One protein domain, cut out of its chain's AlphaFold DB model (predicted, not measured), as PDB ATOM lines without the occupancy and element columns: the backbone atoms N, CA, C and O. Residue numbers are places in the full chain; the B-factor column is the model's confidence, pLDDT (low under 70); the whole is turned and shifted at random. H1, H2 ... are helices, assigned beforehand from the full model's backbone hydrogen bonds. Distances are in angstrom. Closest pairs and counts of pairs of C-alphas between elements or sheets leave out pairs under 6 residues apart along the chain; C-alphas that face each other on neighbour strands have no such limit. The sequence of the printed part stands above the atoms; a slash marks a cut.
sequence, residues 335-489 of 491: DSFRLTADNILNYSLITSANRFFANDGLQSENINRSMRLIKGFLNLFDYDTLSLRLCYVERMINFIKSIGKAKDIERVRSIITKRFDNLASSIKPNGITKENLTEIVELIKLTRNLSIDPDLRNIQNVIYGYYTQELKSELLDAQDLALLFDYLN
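AT A GLANCE: This is residues 335 to 489 of the 491 residues of the protein "DUF3536 domain-containing protein" of Spirochaetales bacterium (UniProt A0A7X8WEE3). Seven helices stand in two layers, with H1, H3, H5 and H7 in one row and H2, H4 and H6 in the other, and the chain zigzags between the rows from one end of an elongated slab to the other. The helices of one row run the same way and those of the other run against them, an up-and-down bundle of seven. The 155 printed residues hold seven named helices, H1 to H7 in chain order, and no named strand; the class is all helix. The whole is only just compact, close to loose, with a radius of gyration of the C-alphas of 17.6 A and spans of 60 by 31 by 22 A.

HOW THE PARTS SIT: Start at H1, residues 335 to 353, and go on to H2, residues 360 to 377: this hairpin touches at Ile 344 and Asn 366, C-alphas 6.9 A apart, at a tilt of 35.3 degrees, only just steep. H3, residues 386 to 403, touches H2 closest at Ser 370 and Met 396, C-alphas 5.7 A apart, and H1 closest at Ala 341 and Tyr 392, 6.4 A. Next comes H4, residues 406 to 430, which with residues 408 to 415 alone touches H2, closest at Lys 375 and Ile 415, C-alphas 6.3 A apart, the same way. H3 and H4 form a hairpin and touch closest at the C-alphas of Lys 401 and Ile 409, 6.7 A. H5, residues 434 to 449, touches H3 closest at the C-alphas of Glu 394 and Leu 446, 6.9 A, but only just touches H4, with 3 pairs of C-alphas within 8 A, the closest Leu 423 and Asn 436 at 7.2 A. H6, residues 457 to 467, is apart from H5 and touches H4 closest at Ala 424 and Ile 459, C-alphas 4.8 A apart. H7, residues 478 to 487, touches H5 closest at the C-alphas of Val 441 and Tyr 487, 6.7 A, and is close but not clearly touching to H6. Every backbone O i to N i+4 pair is within hydrogen-bond range in H2, H5 and H7; the counts are 14 of 15 in H1, 13 of 14 in H3, 19 of 21 in H4 and 6 of 7 in H6.

IN THESE COORDINATES: Find C-alpha 335 at (-53.585, -39.694, 27.365); from there H1 runs 27.5 A. H2 measures 25.6 A, H3 26.1 A, H5 22.6 A, H6 15.4 A and H7 14.9 A. Look for H4, the longest at 36.9 A, from C-alpha 406 at (-27.356, -35.449, 42.668); H7 ends at C-alpha 487, (-24.076, -44.680, 18.165).

THE WHOLE: The two C-alphas farthest apart, Phe 356 and Gln 469, are 60.0 A apart. The printed part has no cut and no long link. The mean pLDDT of the printed part is 71.7; 62 residues are under 70, among them 335 to 366 and 467 to 484.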
ATOM      1  N   ASP A 335     -53.007 -40.970  26.934       58.16
ATOM      2  CA  ASP A 335     -53.585 -39.694  27.365       58.16
ATOM      3  C   ASP A 335     -53.379 -39.374  28.855       58.16
ATOM      4  O   ASP A 335     -53.066 -38.235  29.206       58.16
ATOM      5  N   SER A 336     -53.490 -40.365  29.744       56.47
ATOM      6  CA  SER A 336     -53.264 -40.181  31.187       56.47
ATOM      7  C   SER A 336     -51.787 -39.904  31.498       56.47
ATOM      8  O   SER A 336     -51.447 -39.052  32.331       56.47
ATOM      9  N   PHE A 337     -50.885 -40.555  30.757       61.62
ATOM     10  CA  PHE A 337     -49.449 -40.292  30.833       61.62
ATOM     11  C   PHE A 337     -49.106 -38.874  30.354       61.62
ATOM     12  O   PHE A 337     -48.413 -38.140  31.064       61.62
ATOM     13  N   ARG A 338     -49.647 -38.461  29.199       63.53
ATOM     14  CA  ARG A 338     -49.494 -37.106  28.652       63.53
ATOM     15  C   ARG A 338     -49.967 -36.039  29.635       63.53
ATOM     16  O   ARG A 338     -49.207 -35.129  29.952       63.53
ATOM     17  N   LEU A 339     -51.183 -36.182  30.161       61.91
ATOM     18  CA  LEU A 339     -51.773 -35.212  31.083       61.91
ATOM     19  C   LEU A 339     -50.954 -35.085  32.375       61.91
ATOM     20  O   LEU A 339     -50.741 -33.984  32.882       61.91
ATOM     21  N   THR A 340     -50.425 -36.200  32.881       60.66
ATOM     22  CA  THR A 340     -49.558 -36.189  34.067       60.66
ATOM     23  C   THR A 340     -48.209 -35.524  33.784       60.66
ATOM     24  O   THR A 340     -47.738 -34.729  34.598       60.66
ATOM     25  N   ALA A 341     -47.596 -35.799  32.629       60.59
ATOM     26  CA  ALA A 341     -46.342 -35.169  32.227       60.59
ATOM     27  C   ALA A 341     -46.503 -33.653  31.993       60.59
ATOM     28  O   ALA A 341     -45.662 -32.873  32.447       60.59
ATOM     29  N   ASP A 342     -47.603 -33.226  31.367       60.00
ATOM     30  CA  ASP A 342     -47.925 -31.810  31.163       60.00
ATOM     31  C   ASP A 342     -48.209 -31.097  32.498       60.00
ATOM     32  O   ASP A 342     -47.747 -29.978  32.707       60.00
ATOM     33  N   ASN A 343     -48.861 -31.754  33.463       58.88
ATOM     34  CA  ASN A 343     -49.066 -31.194  34.804       58.88
ATOM     35  C   ASN A 343     -47.753 -31.003  35.581       58.88
ATOM     36  O   ASN A 343     -47.573 -29.979  36.244       58.88
ATOM     37  N   ILE A 344     -46.817 -31.953  35.480       60.66
ATOM     38  CA  ILE A 344     -45.478 -31.832  36.085       60.66
ATOM     39  C   ILE A 344     -44.699 -30.674  35.444       60.66
ATOM     40  O   ILE A 344     -43.993 -29.939  36.137       60.66
ATOM     41  N   LEU A 345     -44.854 -30.469  34.135       58.06
ATOM     42  CA  LEU A 345     -44.255 -29.332  33.444       58.06
ATOM     43  C   LEU A 345     -44.897 -28.003  33.852       58.06
ATOM     44  O   LEU A 345     -44.190 -27.044  34.137       58.06
ATOM     45  N   ASN A 346     -46.223 -27.935  33.924       55.12
ATOM     46  CA  ASN A 346     -46.917 -26.730  34.371       55.12
ATOM     47  C   ASN A 346     -46.478 -26.353  35.792       55.12
ATOM     48  O   ASN A 346     -46.202 -25.187  36.071       55.12
ATOM     49  N   TYR A 347     -46.298 -27.348  36.666       57.00
ATOM     50  CA  TYR A 347     -45.705 -27.148  37.985       57.00
ATOM     51  C   TYR A 347     -44.276 -26.582  37.913       57.00
ATOM     52  O   TYR A 347     -43.949 -25.646  38.646       57.00
ATOM     53  N   SER A 348     -43.416 -27.095  37.028       53.06
ATOM     54  CA  SER A 348     -42.033 -26.611  36.888       53.06
ATOM     55  C   SER A 348     -41.947 -25.184  36.327       53.06
ATOM     56  O   SER A 348     -41.126 -24.385  36.782       53.06
ATOM     57  N   LEU A 349     -42.841 -24.821  35.406       53.72
ATOM     58  CA  LEU A 349     -42.951 -23.469  34.850       53.72
ATOM     59  C   LEU A 349     -43.402 -22.453  35.909       53.72
ATOM     60  O   LEU A 349     -42.853 -21.358  35.988       53.72
ATOM     61  N   ILE A 350     -44.345 -22.832  36.773       46.22
ATOM     62  CA  ILE A 350     -44.844 -21.965  37.852       46.22
ATOM     63  C   ILE A 350     -43.797 -21.803  38.968       46.22
ATOM     64  O   ILE A 350     -43.588 -20.703  39.481       46.22
ATOM     65  N   THR A 351     -43.108 -22.887  39.338       47.03
ATOM     66  CA  THR A 351     -42.136 -22.886  40.449       47.03
ATOM     67  C   THR A 351     -40.778 -22.286  40.087       47.03
ATOM     68  O   THR A 351     -40.124 -21.699  40.950       47.03
ATOM     69  N   SER A 352     -40.360 -22.359  38.821       45.31
ATOM     70  CA  SER A 352     -39.117 -21.728  38.350       45.31
ATOM     71  C   SER A 352     -39.158 -20.194  38.382       45.31
ATOM     72  O   SER A 352     -38.112 -19.572  38.571       45.31
ATOM     73  N   ALA A 353     -40.347 -19.586  38.281       40.84
ATOM     74  CA  ALA A 353     -40.543 -18.137  38.365       40.84
ATOM     75  C   ALA A 353     -40.644 -17.600  39.810       40.84
ATOM     76  O   ALA A 353     -40.355 -16.429  40.042       40.84
ATOM     77  N   ASN A 354     -41.023 -18.433  40.789       42.84
ATOM     78  CA  ASN A 354     -41.285 -18.017  42.173       42.84
ATOM     79  C   ASN A 354     -40.734 -19.030  43.193       42.84
ATOM     80  O   ASN A 354     -41.456 -19.884  43.710       42.84
ATOM     81  N   ARG A 355     -39.447 -18.897  43.550       43.38
ATOM     82  CA  ARG A 355     -38.746 -19.786  44.507       43.38
ATOM     83  C   ARG A 355     -39.301 -19.777  45.945       43.38
ATOM     84  O   ARG A 355     -38.908 -20.626  46.734       43.38
ATOM     85  N   PHE A 356     -40.205 -18.857  46.291       40.44
ATOM     86  CA  PHE A 356     -40.780 -18.723  47.639       40.44
ATOM     87  C   PHE A 356     -41.962 -19.673  47.942       40.44
ATOM     88  O   PHE A 356     -42.393 -19.732  49.088       40.44
ATOM     89  N   PHE A 357     -42.472 -20.431  46.958       39.41
ATOM     90  CA  PHE A 357     -43.649 -21.313  47.113       39.41
ATOM     91  C   PHE A 357     -43.357 -22.824  46.997       39.41
ATOM     92  O   PHE A 357     -44.286 -23.632  46.978       39.41
ATOM     93  N   ALA A 358     -42.091 -23.241  46.912       47.47
ATOM     94  CA  ALA A 358     -41.749 -24.659  46.806       47.47
ATOM     95  C   ALA A 358     -41.941 -25.370  48.159       47.47
ATOM     96  O   ALA A 358     -41.112 -25.270  49.056       47.47
ATOM     97  N   ASN A 359     -43.051 -26.094  48.310       55.69
ATOM     98  CA  ASN A 359     -43.218 -27.054  49.396       55.69
ATOM     99  C   ASN A 359     -42.289 -28.257  49.133       55.69
ATOM    100  O   ASN A 359     -42.505 -29.004  48.175       55.69
ATOM    101  N   ASP A 360     -41.281 -28.456  49.990       56.12
ATOM    102  CA  ASP A 360     -40.291 -29.544  49.893       56.12
ATOM    103  C   ASP A 360     -40.933 -30.940  49.756       56.12
ATOM    104  O   ASP A 360     -40.388 -31.832  49.088       56.12
ATOM    105  N   GLY A 361     -42.117 -31.131  50.351       55.84
ATOM    106  CA  GLY A 361     -42.898 -32.363  50.245       55.84
ATOM    107  C   GLY A 361     -43.447 -32.592  48.836       55.84
ATOM    108  O   GLY A 361     -43.240 -33.661  48.262       55.84
ATOM    109  N   LEU A 362     -44.068 -31.570  48.241       58.34
ATOM    110  CA  LEU A 362     -44.654 -31.640  46.897       58.34
ATOM    111  C   LEU A 362     -43.575 -31.766  45.810       58.34
ATOM    112  O   LEU A 362     -43.747 -32.488  44.826       58.34
ATOM    113  N   GLN A 363     -42.422 -31.123  46.010       62.75
ATOM    114  CA  GLN A 363     -41.257 -31.262  45.134       62.75
ATOM    115  C   GLN A 363     -40.706 -32.694  45.149       62.75
ATOM    116  O   GLN A 363     -40.503 -33.295  44.091       62.75
ATOM    117  N   SER A 364     -40.511 -33.264  46.341       63.41
ATOM    118  CA  SER A 364     -40.048 -34.648  46.499       63.41
ATOM    119  C   SER A 364     -41.049 -35.650  45.919       63.41
ATOM    120  O   SER A 364     -40.660 -36.650  45.308       63.41
ATOM    121  N   GLU A 365     -42.344 -35.376  46.061       67.25
ATOM    122  CA  GLU A 365     -43.403 -36.186  45.473       67.25
ATOM    123  C   GLU A 365     -43.376 -36.141  43.940       67.25
ATOM    124  O   GLU A 365     -43.396 -37.199  43.305       67.25
ATOM    125  N   ASN A 366     -43.256 -34.953  43.341       66.56
ATOM    126  CA  ASN A 366     -43.179 -34.794  41.889       66.56
ATOM    127  C   ASN A 366     -41.917 -35.442  41.300       66.56
ATOM    128  O   ASN A 366     -42.021 -36.117  40.278       66.56
ATOM    129  N   ILE A 367     -40.762 -35.360  41.974       72.62
ATOM    130  CA  ILE A 367     -39.548 -36.102  41.575       72.62
ATOM    131  C   ILE A 367     -39.821 -37.613  41.585       72.62
ATOM    132  O   ILE A 367     -39.552 -38.305  40.602       72.62
ATOM    133  N   ASN A 368     -40.409 -38.142  42.662       69.38
ATOM    134  CA  ASN A 368     -40.726 -39.570  42.762       69.38
ATOM    135  C   ASN A 368     -41.800 -40.017  41.752       69.38
ATOM    136  O   ASN A 368     -41.784 -41.167  41.305       69.38
ATOM    137  N   ARG A 369     -42.747 -39.144  41.390       68.94
ATOM    138  CA  ARG A 369     -43.736 -39.385  40.325       68.94
ATOM    139  C   ARG A 369     -43.048 -39.447  38.958       68.94
ATOM    140  O   ARG A 369     -43.221 -40.444  38.260       68.94
ATOM    141  N   SER A 370     -42.189 -38.480  38.627       75.00
ATOM    142  CA  SER A 370     -41.392 -38.486  37.392       75.00
ATOM    143  C   SER A 370     -40.521 -39.739  37.269       75.00
ATOM    144  O   SER A 370     -40.548 -40.397  36.234       75.00
ATOM    145  N   MET A 371     -39.820 -40.146  38.333       75.12
ATOM    146  CA  MET A 371     -38.997 -41.370  38.343       75.12
ATOM    147  C   MET A 371     -39.798 -42.630  38.014       75.12
ATOM    148  O   MET A 371     -39.359 -43.486  37.242       75.12
ATOM    149  N   ARG A 372     -40.988 -42.754  38.611       68.56
ATOM    150  CA  ARG A 372     -41.875 -43.902  38.397       68.56
ATOM    151  C   ARG A 372     -42.429 -43.925  36.975       68.56
ATOM    152  O   ARG A 372     -42.451 -44.994  36.373       68.56
ATOM    153  N   LEU A 373     -42.792 -42.764  36.430       72.88
ATOM    154  CA  LEU A 373     -43.268 -42.625  35.052       72.88
ATOM    155  C   LEU A 373     -42.174 -42.946  34.031       72.88
ATOM    156  O   LEU A 373     -42.437 -43.716  33.116       72.88
ATOM    157  N   ILE A 374     -40.946 -42.453  34.226       79.12
ATOM    158  CA  ILE A 374     -39.795 -42.792  33.371       79.12
ATOM    159  C   ILE A 374     -39.575 -44.311  33.359       79.12
ATOM    160  O   ILE A 374     -39.481 -44.921  32.297       79.12
ATOM    161  N   LYS A 375     -39.559 -44.953  34.535       75.94
ATOM    162  CA  LYS A 375     -39.368 -46.407  34.644       75.94
ATOM    163  C   LYS A 375     -40.517 -47.208  34.025       75.94
ATOM    164  O   LYS A 375     -40.262 -48.224  33.387       75.94
ATOM    165  N   GLY A 376     -41.767 -46.810  34.258       68.00
ATOM    166  CA  GLY A 376     -42.932 -47.481  33.677       68.00
ATOM    167  C   GLY A 376     -42.927 -47.370  32.158       68.00
ATOM    168  O   GLY A 376     -43.095 -48.370  31.466       68.00
ATOM    169  N   PHE A 377     -42.626 -46.172  31.662       71.69
ATOM    170  CA  PHE A 377     -42.574 -45.863  30.247       71.69
ATOM    171  C   PHE A 377     -41.532 -46.700  29.493       71.69
ATOM    172  O   PHE A 377     -41.860 -47.375  28.519       71.69
ATOM    173  N   LEU A 378     -40.299 -46.735  30.003       71.38
ATOM    174  CA  LEU A 378     -39.197 -47.492  29.404       71.38
ATOM    175  C   LEU A 378     -39.418 -49.016  29.405       71.38
ATOM    176  O   LEU A 378     -38.616 -49.739  28.837       71.38
ATOM    177  N   ASN A 379     -40.467 -49.542  30.044       67.31
ATOM    178  CA  ASN A 379     -40.787 -50.973  30.025       67.31
ATOM    179  C   ASN A 379     -41.992 -51.324  29.130       67.31
ATOM    180  O   ASN A 379     -42.413 -52.480  29.129       67.31
ATOM    181  N   LEU A 380     -42.551 -50.365  28.380       67.19
ATOM    182  CA  LEU A 380     -43.666 -50.598  27.453       67.19
ATOM    183  C   LEU A 380     -43.174 -51.031  26.063       67.19
ATOM    184  O   LEU A 380     -42.410 -50.313  25.424       67.19
ATOM    185  N   PHE A 381     -43.700 -52.148  25.556       57.81
ATOM    186  CA  PHE A 381     -43.373 -52.730  24.244       57.81
ATOM    187  C   PHE A 381     -44.346 -52.267  23.141       57.81
ATOM    188  O   PHE A 381     -45.012 -53.080  22.512       57.81
ATOM    189  N   ASP A 382     -44.476 -50.951  22.962       67.12
ATOM    190  CA  ASP A 382     -45.296 -50.336  21.900       67.12
ATOM    191  C   ASP A 382     -44.432 -49.364  21.082       67.12
ATOM    192  O   ASP A 382     -44.119 -48.262  21.532       67.12
ATOM    193  N   TYR A 383     -43.975 -49.791  19.909       63.59
ATOM    194  CA  TYR A 383     -42.977 -49.050  19.135       63.59
ATOM    195  C   TYR A 383     -43.569 -47.903  18.305       63.59
ATOM    196  O   TYR A 383     -42.852 -46.939  18.032       63.59
ATOM    197  N   ASP A 384     -44.872 -47.925  18.008       64.94
ATOM    198  CA  ASP A 384     -45.545 -46.901  17.191       64.94
ATOM    199  C   ASP A 384     -45.566 -45.527  17.877       64.94
ATOM    200  O   ASP A 384     -45.581 -44.476  17.235       64.94
ATOM    201  N   THR A 385     -45.514 -45.518  19.209       70.69
ATOM    202  CA  THR A 385     -45.566 -44.301  20.029       70.69
ATOM    203  C   THR A 385     -44.215 -43.932  20.656       70.69
ATOM    204  O   THR A 385     -44.129 -42.994  21.453       70.69
ATOM    205  N   LEU A 386     -43.130 -44.643  20.322       75.12
ATOM    206  CA  LEU A 386     -41.823 -44.529  20.982       75.12
ATOM    207  C   LEU A 386     -41.266 -43.094  21.011       75.12
ATOM    208  O   LEU A 386     -41.015 -42.568  22.096       75.12
ATOM    209  N   SER A 387     -41.118 -42.433  19.859       76.62
ATOM    210  CA  SER A 387     -40.511 -41.091  19.776       76.62
ATOM    211  C   SER A 387     -41.291 -40.041  20.571       76.62
ATOM    212  O   SER A 387     -40.714 -39.233  21.300       76.62
ATOM    213  N   LEU A 388     -42.623 -40.079  20.489       72.94
ATOM    214  CA  LEU A 388     -43.483 -39.145  21.214       72.94
ATOM    215  C   LEU A 388     -43.382 -39.349  22.729       72.94
ATOM    216  O   LEU A 388     -43.396 -38.389  23.500       72.94
ATOM    217  N   ARG A 389     -43.240 -40.596  23.173       74.31
ATOM    218  CA  ARG A 389     -43.097 -40.910  24.591       74.31
ATOM    219  C   ARG A 389     -41.715 -40.540  25.138       74.31
ATOM    220  O   ARG A 389     -41.634 -40.023  26.254       74.31
ATOM    221  N   LEU A 390     -40.653 -40.702  24.347       82.19
ATOM    222  CA  LEU A 390     -39.309 -40.239  24.710       82.19
ATOM    223  C   LEU A 390     -39.243 -38.714  24.885       82.19
ATOM    224  O   LEU A 390     -38.555 -38.255  25.791       82.19
ATOM    225  N   CYS A 391     -40.040 -37.937  24.145       79.12
ATOM    226  CA  CYS A 391     -40.178 -36.490  24.370       79.12
ATOM    227  C   CYS A 391     -40.705 -36.158  25.785       79.12
ATOM    228  O   CYS A 391     -40.205 -35.257  26.462       79.12
ATOM    229  N   TYR A 392     -41.677 -36.916  26.300       76.50
ATOM    230  CA  TYR A 392     -42.158 -36.725  27.675       76.50
ATOM    231  C   TYR A 392     -41.146 -37.196  28.723       76.50
ATOM    232  O   TYR A 392     -40.997 -36.549  29.762       76.50
ATOM    233  N   VAL A 393     -40.426 -38.291  28.457       83.06
ATOM    234  CA  VAL A 393     -39.300 -38.723  29.302       83.06
ATOM    235  C   VAL A 393     -38.245 -37.629  29.382       83.06
ATOM    236  O   VAL A 393     -37.809 -37.293  30.482       83.06
ATOM    237  N   GLU A 394     -37.891 -37.024  28.251       85.56
ATOM    238  CA  GLU A 394     -36.930 -35.928  28.182       85.56
ATOM    239  C   GLU A 394     -37.347 -34.757  29.075       85.56
ATOM    240  O   GLU A 394     -36.572 -34.286  29.912       85.56
ATOM    241  N   ARG A 395     -38.611 -34.334  28.965       78.25
ATOM    242  CA  ARG A 395     -39.191 -33.261  29.787       78.25
ATOM    243  C   ARG A 395     -39.135 -33.586  31.281       78.25
ATOM    244  O   ARG A 395     -38.753 -32.729  32.078       78.25
ATOM    245  N   MET A 396     -39.470 -34.817  31.670       81.56
ATOM    246  CA  MET A 396     -39.418 -35.257  33.071       81.56
ATOM    247  C   MET A 396     -37.990 -35.322  33.614       81.56
ATOM    248  O   MET A 396     -37.753 -34.953  34.765       81.56
ATOM    249  N   ILE A 397     -37.028 -35.756  32.802       86.06
ATOM    250  CA  ILE A 397     -35.618 -35.768  33.192       86.06
ATOM    251  C   ILE A 397     -35.095 -34.337  33.351       86.06
ATOM    252  O   ILE A 397     -34.439 -34.044  34.350       86.06
ATOM    253  N   ASN A 398     -35.425 -33.428  32.433       82.50
ATOM    254  CA  ASN A 398     -35.060 -32.013  32.545       82.50
ATOM    255  C   ASN A 398     -35.653 -31.357  33.798       82.50
ATOM    256  O   ASN A 398     -34.969 -30.584  34.469       82.50
ATOM    257  N   PHE A 399     -36.882 -31.721  34.168       78.44
ATOM    258  CA  PHE A 399     -37.472 -31.328  35.446       78.44
ATOM    259  C   PHE A 399     -36.670 -31.864  36.642       78.44
ATOM    260  O   PHE A 399     -36.286 -31.098  37.519       78.44
ATOM    261  N   ILE A 400     -36.342 -33.158  36.669       81.44
ATOM    262  CA  ILE A 400     -35.522 -33.731  37.749       81.44
ATOM    263  C   ILE A 400     -34.146 -33.050  37.816       81.44
ATOM    264  O   ILE A 400     -33.642 -32.813  38.909       81.44
ATOM    265  N   LYS A 401     -33.543 -32.687  36.679       82.12
ATOM    266  CA  LYS A 401     -32.264 -31.961  36.645       82.12
ATOM    267  C   LYS A 401     -32.371 -30.536  37.188       82.12
ATOM    268  O   LYS A 401     -31.402 -30.056  37.768       82.12
ATOM    269  N   SER A 402     -33.503 -29.853  37.004       73.31
ATOM    270  CA  SER A 402     -33.654 -28.454  37.423       73.31
ATOM    271  C   SER A 402     -33.923 -28.290  38.921       73.31
ATOM    272  O   SER A 402     -33.562 -27.261  39.489       73.31
ATOM    273  N   ILE A 403     -34.531 -29.294  39.563       70.62
ATOM    274  CA  ILE A 403     -34.979 -29.209  40.964       70.62
ATOM    275  C   ILE A 403     -34.536 -30.383  41.859       70.62
ATOM    276  O   ILE A 403     -34.749 -30.343  43.071       70.62
ATOM    277  N   GLY A 404     -33.976 -31.454  41.300       72.56
ATOM    278  CA  GLY A 404     -33.568 -32.658  42.030       72.56
ATOM    279  C   GLY A 404     -32.152 -32.585  42.601       72.56
ATOM    280  O   GLY A 404     -31.360 -31.705  42.270       72.56
ATOM    281  N   LYS A 405     -31.816 -33.532  43.486       81.25
ATOM    282  CA  LYS A 405     -30.469 -33.658  44.069       81.25
ATOM    283  C   LYS A 405     -29.606 -34.585  43.203       81.25
ATOM    284  O   LYS A 405     -30.124 -35.380  42.425       81.25
ATOM    285  N   ALA A 406     -28.284 -34.574  43.404       80.00
ATOM    286  CA  ALA A 406     -27.356 -35.449  42.668       80.00
ATOM    287  C   ALA A 406     -27.759 -36.941  42.717       80.00
ATOM    288  O   ALA A 406     -27.722 -37.638  41.708       80.00
ATOM    289  N   LYS A 407     -28.258 -37.410  43.872       77.19
ATOM    290  CA  LYS A 407     -28.779 -38.778  44.052       77.19
ATOM    291  C   LYS A 407     -29.977 -39.120  43.155       77.19
ATOM    292  O   LYS A 407     -30.218 -40.290  42.884       77.19
ATOM    293  N   ASP A 408     -30.757 -38.124  42.744       80.12
ATOM    294  CA  ASP A 408     -31.934 -38.321  41.901       80.12
ATOM    295  C   ASP A 408     -31.499 -38.466  40.439       80.12
ATOM    296  O   ASP A 408     -31.951 -39.381  39.758       80.12
ATOM    297  N   ILE A 409     -30.517 -37.679  39.991       84.88
ATOM    298  CA  ILE A 409     -29.886 -37.846  38.669       84.88
ATOM    299  C   ILE A 409     -29.233 -39.235  38.553       84.88
ATOM    300  O   ILE A 409     -29.430 -39.935  37.560       84.88
ATOM    301  N   GLU A 410     -28.555 -39.692  39.610       81.31
ATOM    302  CA  GLU A 410     -27.994 -41.048  39.687       81.31
ATOM    303  C   GLU A 410     -29.052 -42.156  39.573       81.31
ATOM    304  O   GLU A 410     -28.832 -43.189  38.936       81.31
ATOM    305  N   ARG A 411     -30.246 -41.937  40.130       79.00
ATOM    306  CA  ARG A 411     -31.371 -42.868  39.970       79.00
ATOM    307  C   ARG A 411     -31.899 -42.891  38.539       79.00
ATOM    308  O   ARG A 411     -32.182 -43.982  38.048       79.00
ATOM    309  N   VAL A 412     -32.002 -41.741  37.861       85.94
ATOM    310  CA  VAL A 412     -32.360 -41.702  36.426       85.94
ATOM    311  C   VAL A 412     -31.358 -42.518  35.617       85.94
ATOM    312  O   VAL A 412     -31.761 -43.381  34.837       85.94
ATOM    313  N   ARG A 413     -30.060 -42.300  35.855       87.44
ATOM    314  CA  ARG A 413     -28.970 -43.037  35.205       87.44
ATOM    315  C   ARG A 413     -29.130 -44.547  35.382       87.44
ATOM    316  O   ARG A 413     -29.146 -45.278  34.399       87.44
ATOM    317  N   SER A 414     -29.359 -45.005  36.614       83.69
ATOM    318  CA  SER A 414     -29.584 -46.424  36.922       83.69
ATOM    319  C   SER A 414     -30.823 -47.013  36.230       83.69
ATOM    320  O   SER A 414     -30.779 -48.155  35.767       83.69
ATOM    321  N   ILE A 415     -31.921 -46.253  36.123       80.81
ATOM    322  CA  ILE A 415     -33.137 -46.694  35.417       80.81
ATOM    323  C   ILE A 415     -32.847 -46.911  33.926       80.81
ATOM    324  O   ILE A 415     -33.263 -47.930  33.375       80.81
ATOM    325  N   ILE A 416     -32.126 -45.982  33.294       86.50
ATOM    326  CA  ILE A 416     -31.780 -46.063  31.871       86.50
ATOM    327  C   ILE A 416     -30.793 -47.209  31.614       86.50
ATOM    328  O   ILE A 416     -31.039 -48.014  30.717       86.50
ATOM    329  N   THR A 417     -29.747 -47.359  32.439       85.75
ATOM    330  CA  THR A 417     -28.823 -48.510  32.384       85.75
ATOM    331  C   THR A 417     -29.588 -49.833  32.402       85.75
ATOM    332  O   THR A 417     -29.404 -50.682  31.535       85.75
ATOM    333  N   LYS A 418     -30.537 -49.984  33.336       82.69
ATOM    334  CA  LYS A 418     -31.332 -51.209  33.450       82.69
ATOM    335  C   LYS A 418     -32.184 -51.488  32.206       82.69
ATOM    336  O   LYS A 418     -32.445 -52.650  31.901       82.69
ATOM    337  N   ARG A 419     -32.628 -50.455  31.476       86.44
ATOM    338  CA  ARG A 419     -33.328 -50.656  30.199       86.44
ATOM    339  C   ARG A 419     -32.376 -51.184  29.125       86.44
ATOM    340  O   ARG A 419     -32.738 -52.147  28.456       86.44
ATOM    341  N   PHE A 420     -31.168 -50.632  29.013       86.81
ATOM    342  CA  PHE A 420     -30.145 -51.175  28.113       86.81
ATOM    343  C   PHE A 420     -29.795 -52.634  28.453       86.81
ATOM    344  O   PHE A 420     -29.716 -53.459  27.546       86.81
ATOM    345  N   ASP A 421     -29.695 -52.994  29.735       81.94
ATOM    346  CA  ASP A 421     -29.468 -54.385  30.163       81.94
ATOM    347  C   ASP A 421     -30.618 -55.331  29.781       81.94
ATOM    348  O   ASP A 421     -30.392 -56.476  29.373       81.94
ATOM    349  N   ASN A 422     -31.863 -54.861  29.895       80.12
ATOM    350  CA  ASN A 422     -33.040 -55.626  29.481       80.12
ATOM    351  C   ASN A 422     -33.062 -55.834  27.959       80.12
ATOM    352  O   ASN A 422     -33.345 -56.942  27.503       80.12
ATOM    353  N   LEU A 423     -32.727 -54.797  27.181       82.50
ATOM    354  CA  LEU A 423     -32.582 -54.892  25.725       82.50
ATOM    355  C   LEU A 423     -31.475 -55.886  25.355       82.50
ATOM    356  O   LEU A 423     -31.707 -56.779  24.547       82.50
ATOM    357  N   ALA A 424     -30.318 -55.819  26.017       82.25
ATOM    358  CA  ALA A 424     -29.211 -56.752  25.803       82.25
ATOM    359  C   ALA A 424     -29.625 -58.207  26.085       82.25
ATOM    360  O   ALA A 424     -29.345 -59.110  25.296       82.25
ATOM    361  N   SER A 425     -30.356 -58.428  27.182       79.94
ATOM    362  CA  SER A 425     -30.866 -59.749  27.576       79.94
ATOM    363  C   SER A 425     -31.923 -60.294  26.610       79.94
ATOM    364  O   SER A 425     -32.012 -61.506  26.430       79.94
ATOM    365  N   SER A 426     -32.714 -59.414  25.988       80.88
ATOM    366  CA  SER A 426     -33.714 -59.776  24.978       80.88
ATOM    367  C   SER A 426     -33.084 -60.084  23.618       80.88
ATOM    368  O   SER A 426     -33.491 -61.043  22.964       80.88
ATOM    369  N   ILE A 427     -32.069 -59.314  23.218       80.50
ATOM    370  CA  ILE A 427     -31.375 -59.458  21.933       80.50
ATOM    371  C   ILE A 427     -30.528 -60.731  21.902       80.50
ATOM    372  O   ILE A 427     -30.584 -61.471  20.928       80.50
ATOM    373  N   LYS A 428     -29.785 -61.024  22.978       74.06
ATOM    374  CA  LYS A 428     -28.829 -62.143  23.038       74.06
ATOM    375  C   LYS A 428     -29.388 -63.508  22.572       74.06
ATOM    376  O   LYS A 428     -28.667 -64.200  21.859       74.06
ATOM    377  N   PRO A 429     -30.609 -63.937  22.954       71.19
ATOM    378  CA  PRO A 429     -31.195 -65.186  22.455       71.19
ATOM    379  C   PRO A 429     -32.006 -65.044  21.155       71.19
ATOM    380  O   PRO A 429     -32.161 -66.036  20.450       71.19
ATOM    381  N   ASN A 430     -32.543 -63.857  20.844       68.62
ATOM    382  CA  ASN A 430     -33.578 -63.687  19.811       68.62
ATOM    383  C   ASN A 430     -33.087 -62.987  18.533       68.62
ATOM    384  O   ASN A 430     -33.845 -62.874  17.573       68.62
ATOM    385  N   GLY A 431     -31.842 -62.506  18.512       71.69
ATOM    386  CA  GLY A 431     -31.344 -61.666  17.427       71.69
ATOM    387  C   GLY A 431     -31.753 -60.201  17.582       71.69
ATOM    388  O   GLY A 431     -32.514 -59.811  18.471       71.69
ATOM    389  N   ILE A 432     -31.201 -59.358  16.713       75.81
ATOM    390  CA  ILE A 432     -31.508 -57.927  16.679       75.81
ATOM    391  C   ILE A 432     -32.692 -57.717  15.723       75.81
ATOM    392  O   ILE A 432     -32.645 -58.143  14.571       75.81
ATOM    393  N   THR A 433     -33.745 -57.049  16.195       77.50
ATOM    394  CA  THR A 433     -34.902 -56.640  15.384       77.50
ATOM    395  C   THR A 433     -34.821 -55.150  15.044       77.50
ATOM    396  O   THR A 433     -34.166 -54.376  15.748       77.50
ATOM    397  N   LYS A 434     -35.528 -54.717  13.992       74.44
ATOM    398  CA  LYS A 434     -35.621 -53.296  13.606       74.44
ATOM    399  C   LYS A 434     -36.204 -52.413  14.720       74.44
ATOM    400  O   LYS A 434     -35.798 -51.265  14.891       74.44
ATOM    401  N   GLU A 435     -37.122 -52.965  15.504       76.81
ATOM    402  CA  GLU A 435     -37.754 -52.317  16.658       76.81
ATOM    403  C   GLU A 435     -36.751 -52.085  17.794       76.81
ATOM    404  O   GLU A 435     -36.582 -50.952  18.248       76.81
ATOM    405  N   ASN A 436     -36.004 -53.129  18.178       78.94
ATOM    406  CA  ASN A 436     -34.961 -53.033  19.200       78.94
ATOM    407  C   ASN A 436     -33.854 -52.054  18.776       78.94
ATOM    408  O   ASN A 436     -33.358 -51.286  19.597       78.94
ATOM    409  N   LEU A 437     -33.489 -52.051  17.490       77.56
ATOM    410  CA  LEU A 437     -32.507 -51.123  16.928       77.56
ATOM    411  C   LEU A 437     -32.979 -49.669  17.032       77.56
ATOM    412  O   LEU A 437     -32.238 -48.810  17.510       77.56
ATOM    413  N   THR A 438     -34.224 -49.409  16.626       82.12
ATOM    414  CA  THR A 438     -34.836 -48.077  16.712       82.12
ATOM    415  C   THR A 438     -34.856 -47.587  18.160       82.12
ATOM    416  O   THR A 438     -34.494 -46.442  18.431       82.12
ATOM    417  N   GLU A 439     -35.194 -48.463  19.108       83.75
ATOM    418  CA  GLU A 439     -35.207 -48.113  20.527       83.75
ATOM    419  C   GLU A 439     -33.816 -47.785  21.081       83.75
ATOM    420  O   GLU A 439     -33.658 -46.774  21.767       83.75
ATOM    421  N   ILE A 440     -32.797 -48.583  20.757       85.56
ATOM    422  CA  ILE A 440     -31.417 -48.333  21.200       85.56
ATOM    423  C   ILE A 440     -30.928 -46.969  20.704       85.56
ATOM    424  O   ILE A 440     -30.405 -46.179  21.491       85.56
ATOM    425  N   VAL A 441     -31.120 -46.673  19.415       84.81
ATOM    426  CA  VAL A 441     -30.669 -45.415  18.803       84.81
ATOM    427  C   VAL A 441     -31.360 -44.212  19.446       84.81
ATOM    428  O   VAL A 441     -30.697 -43.243  19.820       84.81
ATOM    429  N   GLU A 442     -32.680 -44.268  19.619       85.75
ATOM    430  CA  GLU A 442     -33.443 -43.166  20.206       85.75
ATOM    431  C   GLU A 442     -33.116 -42.957  21.697       85.75
ATOM    432  O   GLU A 442     -32.995 -41.814  22.148       85.75
ATOM    433  N   LEU A 443     -32.864 -44.029  22.458       86.81
ATOM    434  CA  LEU A 443     -32.407 -43.923  23.849       86.81
ATOM    435  C   LEU A 443     -31.003 -43.317  23.962       86.81
ATOM    436  O   LEU A 443     -30.769 -42.507  24.858       86.81
ATOM    437  N   ILE A 444     -30.082 -43.660  23.056       86.88
ATOM    438  CA  ILE A 444     -28.734 -43.066  23.022       86.88
ATOM    439  C   ILE A 444     -28.801 -41.575  22.675       86.88
ATOM    440  O   ILE A 444     -28.106 -40.760  23.286       86.88
ATOM    441  N   LYS A 445     -29.645 -41.184  21.712       86.88
ATOM    442  CA  LYS A 445     -29.859 -39.763  21.388       86.88
ATOM    443  C   LYS A 445     -30.391 -38.999  22.600       86.88
ATOM    444  O   LYS A 445     -29.866 -37.933  22.921       86.88
ATOM    445  N   LEU A 446     -31.376 -39.568  23.297       87.06
ATOM    446  CA  LEU A 446     -31.956 -38.990  24.507       87.06
ATOM    447  C   LEU A 446     -30.897 -38.785  25.605       87.06
ATOM    448  O   LEU A 446     -30.808 -37.699  26.182       87.06
ATOM    449  N   THR A 447     -30.083 -39.802  25.897       87.88
ATOM    450  CA  THR A 447     -29.078 -39.735  26.972       87.88
ATOM    451  C   THR A 447     -27.962 -38.748  26.656       87.88
ATOM    452  O   THR A 447     -27.592 -37.957  27.528       87.88
ATOM    453  N   ARG A 448     -27.493 -38.713  25.401       87.25
ATOM    454  CA  ARG A 448     -26.504 -37.734  24.919       87.25
ATOM    455  C   ARG A 448     -27.034 -36.304  25.013       87.25
ATOM    456  O   ARG A 448     -26.355 -35.455  25.588       87.25
ATOM    457  N   ASN A 449     -28.252 -36.055  24.526       87.31
ATOM    458  CA  ASN A 449     -28.890 -34.735  24.589       87.31
ATOM    459  C   ASN A 449     -29.031 -34.239  26.039       87.31
ATOM    460  O   ASN A 449     -28.792 -33.076  26.351       87.31
ATOM    461  N   LEU A 450     -29.344 -35.151  26.963       86.88
ATOM    462  CA  LEU A 450     -29.521 -34.832  28.378       86.88
ATOM    463  C   LEU A 450     -28.234 -34.892  29.210       86.88
ATOM    464  O   LEU A 450     -28.299 -34.635  30.419       86.88
ATOM    465  N   SER A 451     -27.083 -35.197  28.608       87.56
ATOM    466  CA  SER A 451     -25.802 -35.398  29.307       87.56
ATOM    467  C   SER A 451     -25.904 -36.402  30.468       87.56
ATOM    468  O   SER A 451     -25.392 -36.158  31.562       87.56
ATOM    469  N   ILE A 452     -26.618 -37.510  30.253       87.06
ATOM    470  CA  ILE A 452     -26.695 -38.641  31.184       87.06
ATOM    471  C   ILE A 452     -25.842 -39.767  30.616       87.06
ATOM    472  O   ILE A 452     -26.028 -40.144  29.465       87.06
ATOM    473  N   ASP A 453     -24.948 -40.316  31.435       87.38
ATOM    474  CA  ASP A 453     -24.001 -41.353  31.024       87.38
ATOM    475  C   ASP A 453     -24.379 -42.723  31.626       87.38
ATOM    476  O   ASP A 453     -23.933 -43.057  32.729       87.38
ATOM    477  N   PRO A 454     -25.302 -43.485  31.003       88.75
ATOM    478  CA  PRO A 454     -25.644 -44.833  31.452       88.75
ATOM    479  C   PRO A 454     -24.507 -45.823  31.163       88.75
ATOM    480  O   PRO A 454     -23.694 -45.627  30.267       88.75
ATOM    481  N   ASP A 455     -24.487 -46.939  31.887       87.81
ATOM    482  CA  ASP A 455     -23.531 -48.017  31.624       87.81
ATOM    483  C   ASP A 455     -23.991 -48.838  30.413       87.81
ATOM    484  O   ASP A 455     -25.033 -49.492  30.454       87.81
ATOM    485  N   LEU A 456     -23.221 -48.775  29.326       88.38
ATOM    486  CA  LEU A 456     -23.539 -49.421  28.048       88.38
ATOM    487  C   LEU A 456     -22.772 -50.730  27.816       88.38
ATOM    488  O   LEU A 456     -22.995 -51.392  26.801       88.38
ATOM    489  N   ARG A 457     -21.900 -51.150  28.743       85.69
ATOM    490  CA  ARG A 457     -20.960 -52.268  28.523       85.69
ATOM    491  C   ARG A 457     -21.656 -53.567  28.130       85.69
ATOM    492  O   ARG A 457     -21.184 -54.293  27.260       85.69
ATOM    493  N   ASN A 458     -22.787 -53.869  28.760       83.25
ATOM    494  CA  ASN A 458     -23.517 -55.110  28.519       83.25
ATOM    495  C   ASN A 458     -24.129 -55.153  27.108       83.25
ATOM    496  O   ASN A 458     -23.970 -56.139  26.390       83.25
ATOM    497  N   ILE A 459     -24.776 -54.063  26.677       83.25
ATOM    498  CA  ILE A 459     -25.367 -53.993  25.337       83.25
ATOM    499  C   ILE A 459     -24.299 -53.903  24.241       83.25
ATOM    500  O   ILE A 459     -24.451 -54.545  23.204       83.25
ATOM    501  N   GLN A 460     -23.181 -53.215  24.502       84.50
ATOM    502  CA  GLN A 460     -22.005 -53.221  23.624       84.50
ATOM    503  C   GLN A 460     -21.473 -54.650  23.430       84.50
ATOM    504  O   GLN A 460     -21.332 -55.102  22.299       84.50
ATOM    505  N   ASN A 461     -21.269 -55.415  24.506       83.31
ATOM    506  CA  ASN A 461     -20.779 -56.796  24.400       83.31
ATOM    507  C   ASN A 461     -21.710 -57.701  23.578       83.31
ATOM    508  O   ASN A 461     -21.239 -58.504  22.774       83.31
ATOM    509  N   VAL A 462     -23.032 -57.574  23.759       81.56
ATOM    510  CA  VAL A 462     -24.007 -58.368  22.993       81.56
ATOM    511  C   VAL A 462     -23.969 -58.004  21.509       81.56
ATOM    512  O   VAL A 462     -23.935 -58.902  20.673       81.56
ATOM    513  N   ILE A 463     -23.931 -56.712  21.170       78.50
ATOM    514  CA  ILE A 463     -23.914 -56.245  19.775       78.50
ATOM    515  C   ILE A 463     -22.591 -56.595  19.080       78.50
ATOM    516  O   ILE A 463     -22.603 -57.017  17.923       78.50
ATOM    517  N   TYR A 464     -21.465 -56.514  19.794       77.50
ATOM    518  CA  TYR A 464     -20.156 -56.921  19.282       77.50
ATOM    519  C   TYR A 464     -20.117 -58.403  18.879       77.50
ATOM    520  O   TYR A 464     -19.587 -58.732  17.820       77.50
ATOM    521  N   GLY A 465     -20.756 -59.289  19.655       74.31
ATOM    522  CA  GLY A 465     -20.840 -60.722  19.339       74.31
ATOM    523  C   GLY A 465     -21.607 -61.050  18.048       74.31
ATOM    524  O   GLY A 465     -21.328 -62.060  17.404       74.31
ATOM    525  N   TYR A 466     -22.544 -60.193  17.623       70.31
ATOM    526  CA  TYR A 466     -23.202 -60.320  16.313       70.31
ATOM    527  C   TYR A 466     -22.316 -59.828  15.160       70.31
ATOM    528  O   TYR A 466     -22.421 -60.338  14.046       70.31
ATOM    529  N   TYR A 467     -21.418 -58.873  15.413       67.94
ATOM    530  CA  TYR A 467     -20.488 -58.341  14.412       67.94
ATOM    531  C   TYR A 467     -19.310 -59.280  14.131       67.94
ATOM    532  O   TYR A 467     -18.953 -59.491  12.973       67.94
ATOM    533  N   THR A 468     -18.746 -59.910  15.166       66.19
ATOM    534  CA  THR A 468     -17.663 -60.904  15.031       66.19
ATOM    535  C   THR A 468     -18.131 -62.260  14.481       66.19
ATOM    536  O   THR A 468     -17.325 -63.179  14.367       66.19
ATOM    537  N   GLN A 469     -19.414 -62.384  14.109       61.56
ATOM    538  CA  GLN A 469     -20.079 -63.612  13.642       61.56
ATOM    539  C   GLN A 469     -20.131 -64.760  14.670       61.56
ATOM    540  O   GLN A 469     -20.438 -65.897  14.305       61.56
ATOM    541  N   GLU A 470     -19.897 -64.492  15.959       55.72
ATOM    542  CA  GLU A 470     -20.088 -65.479  17.036       55.72
ATOM    543  C   GLU A 470     -21.578 -65.776  17.298       55.72
ATOM    544  O   GLU A 470     -21.930 -66.859  17.772       55.72
ATOM    545  N   LEU A 471     -22.468 -64.843  16.939       55.28
ATOM    546  CA  LEU A 471     -23.926 -64.977  16.987       55.28
ATOM    547  C   LEU A 471     -24.519 -64.759  15.582       55.28
ATOM    548  O   LEU A 471     -24.236 -63.753  14.934       55.28
ATOM    549  N   LYS A 472     -25.361 -65.683  15.090       54.91
ATOM    550  CA  LYS A 472     -26.053 -65.549  13.791       54.91
ATOM    551  C   LYS A 472     -27.379 -64.799  13.953       54.91
ATOM    552  O   LYS A 472     -28.174 -65.149  14.821       54.91
ATOM    553  N   SER A 473     -27.633 -63.809  13.099       53.81
ATOM    554  CA  SER A 473     -28.930 -63.129  12.961       53.81
ATOM    555  C   SER A 473     -29.362 -63.170  11.493       53.81
ATOM    556  O   SER A 473     -28.559 -62.856  10.620       53.81
ATOM    557  N   GLU A 474     -30.609 -63.560  11.217       53.75
ATOM    558  CA  GLU A 474     -31.175 -63.658   9.857       53.75
ATOM    559  C   GLU A 474     -31.760 -62.326   9.334       53.75
ATOM    560  O   GLU A 474     -32.272 -62.280   8.221       53.75
ATOM    561  N   LEU A 475     -31.720 -61.244  10.125       54.34
ATOM    562  CA  LEU A 475     -32.692 -60.144  10.001       54.34
ATOM    563  C   LEU A 475     -32.141 -58.729   9.726       54.34
ATOM    564  O   LEU A 475     -32.947 -57.800   9.707       54.34
ATOM    565  N   LEU A 476     -30.835 -58.518   9.503       56.09
ATOM    566  CA  LEU A 476     -30.275 -57.160   9.319       56.09
ATOM    567  C   LEU A 476     -29.265 -57.039   8.173       56.09
ATOM    568  O   LEU A 476     -28.365 -57.866   8.040       56.09
ATOM    569  N   ASP A 477     -29.379 -55.940   7.422       58.44
ATOM    570  CA  ASP A 477     -28.403 -55.504   6.420       58.44
ATOM    571  C   ASP A 477     -27.176 -54.842   7.083       58.44
ATOM    572  O   ASP A 477     -27.250 -54.255   8.165       58.44
ATOM    573  N   ALA A 478     -26.021 -54.881   6.408       60.84
ATOM    574  CA  ALA A 478     -24.744 -54.364   6.924       60.84
ATOM    575  C   ALA A 478     -24.757 -52.860   7.296       60.84
ATOM    576  O   ALA A 478     -23.954 -52.424   8.121       60.84
ATOM    577  N   GLN A 479     -25.669 -52.068   6.718       61.91
ATOM    578  CA  GLN A 479     -25.829 -50.638   7.022       61.91
ATOM    579  C   GLN A 479     -26.440 -50.375   8.406       61.91
ATOM    580  O   GLN A 479     -26.017 -49.443   9.088       61.91
ATOM    581  N   ASP A 480     -27.388 -51.202   8.846       64.69
ATOM    582  CA  ASP A 480     -28.064 -51.030  10.138       64.69
ATOM    583  C   ASP A 480     -27.131 -51.377  11.311       64.69
ATOM    584  O   ASP A 480     -27.151 -50.732  12.362       64.69
ATOM    585  N   LEU A 481     -26.244 -52.358  11.103       65.69
ATOM    586  CA  LEU A 481     -25.159 -52.671  12.031       65.69
ATOM    587  C   LEU A 481     -24.146 -51.523  12.102       65.69
ATOM    588  O   LEU A 481     -23.820 -51.090  13.202       65.69
ATOM    589  N   ALA A 482     -23.703 -50.971  10.968       65.00
ATOM    590  CA  ALA A 482     -22.777 -49.833  10.963       65.00
ATOM    591  C   ALA A 482     -23.328 -48.620  11.739       65.00
ATOM    592  O   ALA A 482     -22.607 -48.006  12.524       65.00
ATOM    593  N   LEU A 483     -24.629 -48.335  11.608       67.00
ATOM    594  CA  LEU A 483     -25.295 -47.261  12.348       67.00
ATOM    595  C   LEU A 483     -25.243 -47.485  13.873       67.00
ATOM    596  O   LEU A 483     -24.934 -46.567  14.631       67.00
ATOM    597  N   LEU A 484     -25.520 -48.706  14.344       68.56
ATOM    598  CA  LEU A 484     -25.436 -49.055  15.769       68.56
ATOM    599  C   LEU A 484     -24.018 -48.889  16.328       68.56
ATOM    600  O   LEU A 484     -23.865 -48.452  17.469       68.56
ATOM    601  N   PHE A 485     -22.999 -49.211  15.530       70.94
ATOM    602  CA  PHE A 485     -21.598 -49.083  15.927       70.94
ATOM    603  C   PHE A 485     -21.197 -47.621  16.174       70.94
ATOM    604  O   PHE A 485     -20.613 -47.320  17.221       70.94
ATOM    605  N   ASP A 486     -21.621 -46.709  15.293       70.81
ATOM    606  CA  ASP A 486     -21.403 -45.264  15.442       70.81
ATOM    607  C   ASP A 486     -22.111 -44.692  16.688       70.81
ATOM    608  O   ASP A 486     -21.565 -43.861  17.421       70.81
ATOM    609  N   TYR A 487     -23.336 -45.143  16.982       70.88
ATOM    610  CA  TYR A 487     -24.076 -44.680  18.165       70.88
ATOM    611  C   TYR A 487     -23.554 -45.271  19.481       70.88
ATOM    612  O   TYR A 487     -23.660 -44.623  20.523       70.88
ATOM    613  N   LEU A 488     -22.962 -46.463  19.461       72.62
ATOM    614  CA  LEU A 488     -22.416 -47.115  20.655       72.62
ATOM    615  C   LEU A 488     -20.938 -46.794  20.910       72.62
ATOM    616  O   LEU A 488     -20.388 -47.301  21.888       72.62
ATOM    617  N   ASN A 489     -20.330 -45.918  20.099       65.75
ATOM    618  CA  ASN A 489     -18.922 -45.514  20.197       65.75
ATOM    619  C   ASN A 489     -17.974 -46.721  20.274       65.75
ATOM    620  O   ASN A 489     -17.083 -46.764  21.126       65.75
TER     621      ASN A 489